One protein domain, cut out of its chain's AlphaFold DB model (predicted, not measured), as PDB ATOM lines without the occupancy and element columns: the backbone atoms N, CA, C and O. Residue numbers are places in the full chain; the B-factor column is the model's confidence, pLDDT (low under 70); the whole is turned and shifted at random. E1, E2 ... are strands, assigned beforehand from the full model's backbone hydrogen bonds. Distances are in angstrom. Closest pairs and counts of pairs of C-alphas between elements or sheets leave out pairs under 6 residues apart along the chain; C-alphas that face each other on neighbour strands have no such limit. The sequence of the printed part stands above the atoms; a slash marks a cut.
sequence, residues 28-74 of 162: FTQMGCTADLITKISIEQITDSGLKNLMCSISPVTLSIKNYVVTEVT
ATOM      1  N   PHE A  28      46.053 219.082  -4.553       53.38
ATOM      2  CA  PHE A  28      45.390 219.952  -3.595       53.38
ATOM      3  C   PHE A  28      45.087 221.260  -4.336       53.38
ATOM      4  O   PHE A  28      45.852 222.216  -4.267       53.38
ATOM      5  N   THR A  29      44.018 221.274  -5.134       57.22
ATOM      6  CA  THR A  29      43.518 222.506  -5.759       57.22
ATOM      7  C   THR A  29      43.003 223.476  -4.702       57.22
ATOM      8  O   THR A  29      42.988 224.680  -4.938       57.22
ATOM      9  N   GLN A  30      42.598 222.960  -3.534       61.97
ATOM     10  CA  GLN A  30      42.045 223.759  -2.454       61.97
ATOM     11  C   GLN A  30      42.229 223.115  -1.074       61.97
ATOM     12  O   GLN A  30      42.324 221.892  -0.931       61.97
ATOM     13  N   MET A  31      42.223 223.956  -0.038       71.62
ATOM     14  CA  MET A  31      42.100 223.512   1.352       71.62
ATOM     15  C   MET A  31      40.773 222.767   1.542       71.62
ATOM     16  O   MET A  31      39.749 223.182   1.001       71.62
ATOM     17  N   GLY A  32      40.783 221.679   2.317       69.38
ATOM     18  CA  GLY A  32      39.588 220.864   2.560       69.38
ATOM     19  C   GLY A  32      39.264 219.830   1.474       69.38
ATOM     20  O   GLY A  32      38.384 218.997   1.687       69.38
ATOM     21  N   CYS A  33      39.984 219.802   0.347       73.31
ATOM     22  CA  CYS A  33      39.854 218.715  -0.623       73.31
ATOM     23  C   CYS A  33      40.407 217.395  -0.058       73.31
ATOM     24  O   CYS A  33      41.444 217.367   0.609       73.31
ATOM     25  N   THR A  34      39.711 216.293  -0.351       73.69
ATOM     26  CA  THR A  34      40.195 214.932  -0.092       73.69
ATOM     27  C   THR A  34      41.124 214.501  -1.222       73.69
ATOM     28  O   THR A  34      40.767 214.640  -2.392       73.69
ATOM     29  N   ALA A  35      42.290 213.973  -0.869       75.25
ATOM     30  CA  ALA A  35      43.266 213.402  -1.783       75.25
ATOM     31  C   ALA A  35      43.550 211.944  -1.412       75.25
ATOM     32  O   ALA A  35      43.449 211.556  -0.248       75.25
ATOM     33  N   ASP A  36      43.943 211.154  -2.400       79.75
ATOM     34  CA  ASP A  36      44.320 209.759  -2.211       79.75
ATOM     35  C   ASP A  36      45.794 209.663  -1.806       79.75
ATOM     36  O   ASP A  36      46.691 210.045  -2.562       79.75
ATOM     37  N   LEU A  37      46.055 209.148  -0.601       78.69
ATOM     38  CA  LEU A  37      47.402 208.895  -0.098       78.69
ATOM     39  C   LEU A  37      47.705 207.399  -0.147       78.69
ATOM     40  O   LEU A  37      46.980 206.589   0.427       78.69
ATOM     41  N   ILE A  38      48.820 207.027  -0.775       77.88
ATOM     42  CA  ILE A  38      49.340 205.661  -0.683       77.88
ATOM     43  C   ILE A  38      49.958 205.494   0.705       77.88
ATOM     44  O   ILE A  38      51.006 206.066   0.999       77.88
ATOM     45  N   THR A  39      49.301 204.722   1.562       79.94
ATOM     46  CA  THR A  39      49.743 204.479   2.944       79.94
ATOM     47  C   THR A  39      50.595 203.226   3.066       79.94
ATOM     48  O   THR A  39      51.392 203.105   3.996       79.94
ATOM     49  N   LYS A  40      50.454 202.292   2.123       81.12
ATOM     50  CA  LYS A  40      51.218 201.047   2.104       81.12
ATOM     51  C   LYS A  40      51.461 200.585   0.679       81.12
ATOM     52  O   LYS A  40      50.583 200.684  -0.173       81.12
ATOM     53  N   ILE A  41      52.643 200.023   0.467       75.94
ATOM     54  CA  ILE A  41      53.013 199.329  -0.757       75.94
ATOM     55  C   ILE A  41      53.376 197.894  -0.379       75.94
ATOM     56  O   ILE A  41      54.168 197.677   0.539       75.94
ATOM     57  N   SER A  42      52.788 196.919  -1.061       75.06
ATOM     58  CA  SER A  42      53.114 195.503  -0.900       75.06
ATOM     59  C   SER A  42      53.346 194.844  -2.246       75.06
ATOM     60  O   SER A  42      52.789 195.248  -3.258       75.06
ATOM     61  N   ILE A  43      54.172 193.811  -2.244       71.88
ATOM     62  CA  ILE A  43      54.515 193.032  -3.426       71.88
ATOM     63  C   ILE A  43      53.858 191.667  -3.264       71.88
ATOM     64  O   ILE A  43      54.121 191.005  -2.261       71.88
ATOM     65  N   GLU A  44      53.033 191.245  -4.223       67.19
ATOM     66  CA  GLU A  44      52.484 189.886  -4.200       67.19
ATOM     67  C   GLU A  44      53.552 188.854  -4.559       67.19
ATOM     68  O   GLU A  44      53.723 187.878  -3.829       67.19
ATOM     69  N   GLN A  45      54.281 189.051  -5.667       63.72
ATOM     70  CA  GLN A  45      55.289 188.091  -6.124       63.72
ATOM     71  C   GLN A  45      56.514 188.757  -6.760       63.72
ATOM     72  O   GLN A  45      56.426 189.623  -7.634       63.72
ATOM     73  N   ILE A  46      57.691 188.281  -6.351       65.06
ATOM     74  CA  ILE A  46      58.972 188.569  -7.000       65.06
ATOM     75  C   ILE A  46      59.292 187.366  -7.885       65.06
ATOM     76  O   ILE A  46      59.417 186.256  -7.376       65.06
ATOM     77  N   THR A  47      59.397 187.572  -9.197       62.28
ATOM     78  CA  THR A  47      59.834 186.533 -10.141       62.28
ATOM     79  C   THR A  47      61.224 186.858 -10.676       62.28
ATOM     80  O   THR A  47      61.628 188.021 -10.673       62.28
ATOM     81  N   ASP A  48      61.944 185.858 -11.187       58.66
ATOM     82  CA  ASP A  48      63.276 186.061 -11.785       58.66
ATOM     83  C   ASP A  48      63.242 187.005 -13.002       58.66
ATOM     84  O   ASP A  48      64.228 187.667 -13.314       58.66
ATOM     85  N   SER A  49      62.080 187.132 -13.656       63.97
ATOM     86  CA  SER A  49      61.820 188.096 -14.736       63.97
ATOM     87  C   SER A  49      61.440 189.508 -14.262       63.97
ATOM     88  O   SER A  49      61.134 190.365 -15.088       63.97
ATOM     89  N   GLY A  50      61.413 189.759 -12.950       61.06
ATOM     90  CA  GLY A  50      60.995 191.023 -12.342       61.06
ATOM     91  C   GLY A  50      59.777 190.892 -11.421       61.06
ATOM     92  O   GLY A  50      59.315 189.804 -11.076       61.06
ATOM     93  N   LEU A  51      59.252 192.031 -10.985       59.75
ATOM     94  CA  LEU A  51      58.133 192.101 -10.047       59.75
ATOM     95  C   LEU A  51      56.787 191.939 -10.759       59.75
ATOM     96  O   LEU A  51      56.469 192.711 -11.661       59.75
ATOM     97  N   LYS A  52      55.986 190.954 -10.330       57.12
ATOM     98  CA  LYS A  52      54.589 190.805 -10.755       57.12
ATOM     99  C   LYS A  52      53.685 191.293  -9.624       57.12
ATOM    100  O   LYS A  52      53.715 190.743  -8.529       57.12
ATOM    101  N   ASN A  53      52.884 192.314  -9.929       61.72
ATOM    102  CA  ASN A  53      51.817 192.865  -9.091       61.72
ATOM    103  C   ASN A  53      52.296 193.444  -7.752       61.72
ATOM    104  O   ASN A  53      52.400 192.765  -6.730       61.72
ATOM    105  N   LEU A  54      52.543 194.748  -7.745       68.38
ATOM    106  CA  LEU A  54      52.673 195.519  -6.512       68.38
ATOM    107  C   LEU A  54      51.380 196.290  -6.264       68.38
ATOM    108  O   LEU A  54      50.808 196.940  -7.138       68.38
ATOM    109  N   MET A  55      50.867 196.066  -5.066       70.94
ATOM    110  CA  MET A  55      49.598 196.550  -4.574       70.94
ATOM    111  C   MET A  55      49.853 197.786  -3.728       70.94
ATOM    112  O   MET A  55      50.741 197.801  -2.872       70.94
ATOM    113  N   CYS A  56      49.025 198.800  -3.929       75.06
ATOM    114  CA  CYS A  56      49.017 199.998  -3.109       75.06
ATOM    115  C   CYS A  56      47.754 199.992  -2.252       75.06
ATOM    116  O   CYS A  56      46.646 199.857  -2.770       75.06
ATOM    117  N   SER A  57      47.904 200.167  -0.943       81.25
ATOM    118  CA  SER A  57      46.784 200.571  -0.099       81.25
ATOM    119  C   SER A  57      46.651 202.084  -0.190       81.25
ATOM    120  O   SER A  57      47.601 202.814   0.099       81.25
ATOM    121  N   ILE A  58      45.475 202.536  -0.613       81.62
ATOM    122  CA  ILE A  58      45.135 203.949  -0.743       81.62
ATOM    123  C   ILE A  58      44.206 204.314   0.411       81.62
ATOM    124  O   ILE A  58      43.283 203.568   0.741       81.62
ATOM    125  N   SER A  59      44.465 205.449   1.049       84.19
ATOM    126  CA  SER A  59      43.607 206.001   2.090       84.19
ATOM    127  C   SER A  59      43.288 207.461   1.771       84.19
ATOM    128  O   SER A  59      44.207 208.215   1.441       84.19
ATOM    129  N   PRO A  60      42.017 207.878   1.876       83.50
ATOM    130  CA  PRO A  60      41.649 209.268   1.674       83.50
ATOM    131  C   PRO A  60      42.208 210.117   2.817       83.50
ATOM    132  O   PRO A  60      42.068 209.775   3.993       83.50
ATOM    133  N   VAL A  61      42.818 211.246   2.476       80.94
ATOM    134  CA  VAL A  61      43.302 212.241   3.433       80.94
ATOM    135  C   VAL A  61      42.747 213.611   3.085       80.94
ATOM    136  O   VAL A  61      42.635 213.967   1.917       80.94
ATOM    137  N   THR A  62      42.421 214.405   4.100       81.12
ATOM    138  CA  THR A  62      41.962 215.785   3.924       81.12
ATOM    139  C   THR A  62      42.934 216.725   4.616       81.12
ATOM    140  O   THR A  62      43.219 216.571   5.805       81.12
ATOM    141  N   LEU A  63      43.441 217.713   3.878       76.88
ATOM    142  CA  LEU A  63      44.313 218.733   4.447       76.88
ATOM    143  C   LEU A  63      43.459 219.787   5.164       76.88
ATOM    144  O   LEU A  63      42.643 220.463   4.532       76.88
ATOM    145  N   SER A  64      43.648 219.921   6.477       79.94
ATOM    146  CA  SER A  64      43.001 220.953   7.295       79.94
ATOM    147  C   SER A  64      44.038 221.937   7.823       79.94
ATOM    148  O   SER A  64      45.107 221.544   8.291       79.94
ATOM    149  N   ILE A  65      43.722 223.227   7.745       77.25
ATOM    150  CA  ILE A  65      44.566 224.303   8.261       77.25
ATOM    151  C   ILE A  65      43.869 224.875   9.489       77.25
ATOM    152  O   ILE A  65      42.771 225.414   9.389       77.25
ATOM    153  N   LYS A  66      44.499 224.720  10.657       81.94
ATOM    154  CA  LYS A  66      43.945 225.208  11.930       81.94
ATOM    155  C   LYS A  66      44.152 226.709  12.109       81.94
ATOM    156  O   LYS A  66      43.256 227.374  12.598       81.94
ATOM    157  N   ASN A  67      45.317 227.215  11.707       84.75
ATOM    158  CA  ASN A  67      45.689 228.627  11.751       84.75
ATOM    159  C   ASN A  67      46.622 228.923  10.572       84.75
ATOM    160  O   ASN A  67      47.479 228.094  10.258       84.75
ATOM    161  N   TYR A  68      46.490 230.093   9.953       77.69
ATOM    162  CA  TYR A  68      47.412 230.561   8.921       77.69
ATOM    163  C   TYR A  68      47.553 232.080   8.951       77.69
ATOM    164  O   TYR A  68      46.669 232.792   9.424       77.69
ATOM    165  N   VAL A  69      48.675 232.560   8.421       80.12
ATOM    166  CA  VAL A  69      48.902 233.969   8.099       80.12
ATOM    167  C   VAL A  69      49.176 234.032   6.608       80.12
ATOM    168  O   VAL A  69      50.039 233.317   6.103       80.12
ATOM    169  N   VAL A  70      48.420 234.860   5.897       77.19
ATOM    170  CA  VAL A  70      48.664 235.115   4.478       77.19
ATOM    171  C   VAL A  70      49.822 236.100   4.374       77.19
ATOM    172  O   VAL A  70      49.677 237.256   4.759       77.19
ATOM    173  N   THR A  71      50.975 235.644   3.889       82.06
ATOM    174  CA  THR A  71      52.157 236.502   3.691       82.06
ATOM    175  C   THR A  71      52.183 237.142   2.307       82.06
ATOM    176  O   THR A  71      52.701 238.240   2.150       82.06
ATOM    177  N   GLU A  72      51.618 236.464   1.309       74.38
ATOM    178  CA  GLU A  72      51.581 236.908  -0.080       74.38
ATOM    179  C   GLU A  72      50.344 236.324  -0.774       74.38
ATOM    180  O   GLU A  72      49.940 235.193  -0.498       74.38
ATOM    181  N   VAL A  73      49.735 237.102  -1.669       71.81
ATOM    182  CA  VAL A  73      48.635 236.661  -2.534       71.81
ATOM    183  C   VAL A  73      48.977 237.054  -3.962       71.81
ATOM    184  O   VAL A  73      49.210 238.228  -4.243       71.81
ATOM    185  N   THR A  74      48.964 236.084  -4.871       67.56
ATOM    186  CA  THR A  74      49.169 236.316  -6.304       67.56
ATOM    187  C   THR A  74      47.916 235.893  -7.058       67.56
ATOM    188  O   THR A  74      47.467 234.756  -6.929       67.56
TER     189      THR A  74
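Overview. This is residues 28 to 74 of the 162 residues of an uncharacterized protein of Streblomastix strix (UniProt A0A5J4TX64). A single long, narrow hairpin of two antiparallel strands, E1 and E2, makes the body, and beyond the open end of the hairpin a tail, residues 66 to 74, sticks out and adds to the length. The ribbon is not straight: E2 bends by 51 degrees at residue 53, toward the tight turn. The printed part has 47 residues with two named strands, E1 then E2, in one antiparallel sheet of order E1 - E2, and no named helix; the class is all strand. The whole is extended, with a radius of gyration of the C-alphas of 18.2 A, and is a rod spanning 54 by 20 by 14 A.

Along the chain. The printed part begins at Phe 28, with its C-alpha at (45.390, 219.952, -3.595). E1, residues 34 to 47, starts at C-alpha 34, (40.195, 214.932, -0.092), and is 36.0 A long from first to last C-alpha. E2, residues 50 to 62, is 35.2 A long and ends at C-alpha 62, (41.962, 215.785, 3.924). Residues 63 to 74 hold no named element.

Arrangement. E1 and E2 form a hairpin, joined by a tight link of 2 residues. They are antiparallel neighbours, with 163 degrees between their N-to-C directions. C-alphas 34 and 62 face each other at 4.5 A, and C-alphas 47 and 50 at 5.1 A. N 35 and O 61 are within hydrogen-bond range at 2.8 A, and so are N 47 and O 50 at 2.9 A.

Size, cuts and confidence. The two C-alphas farthest apart are those of Asp 48 and Thr 71, at 53.9 A. Residues 66 to 74 stand free; the body without them spans 47 by 14 by 10 A. The printed part has no cut. The mean pLDDT of the printed part is 72.7; residues 28 to 30, 32, 44 to 54 and 74 are under 70.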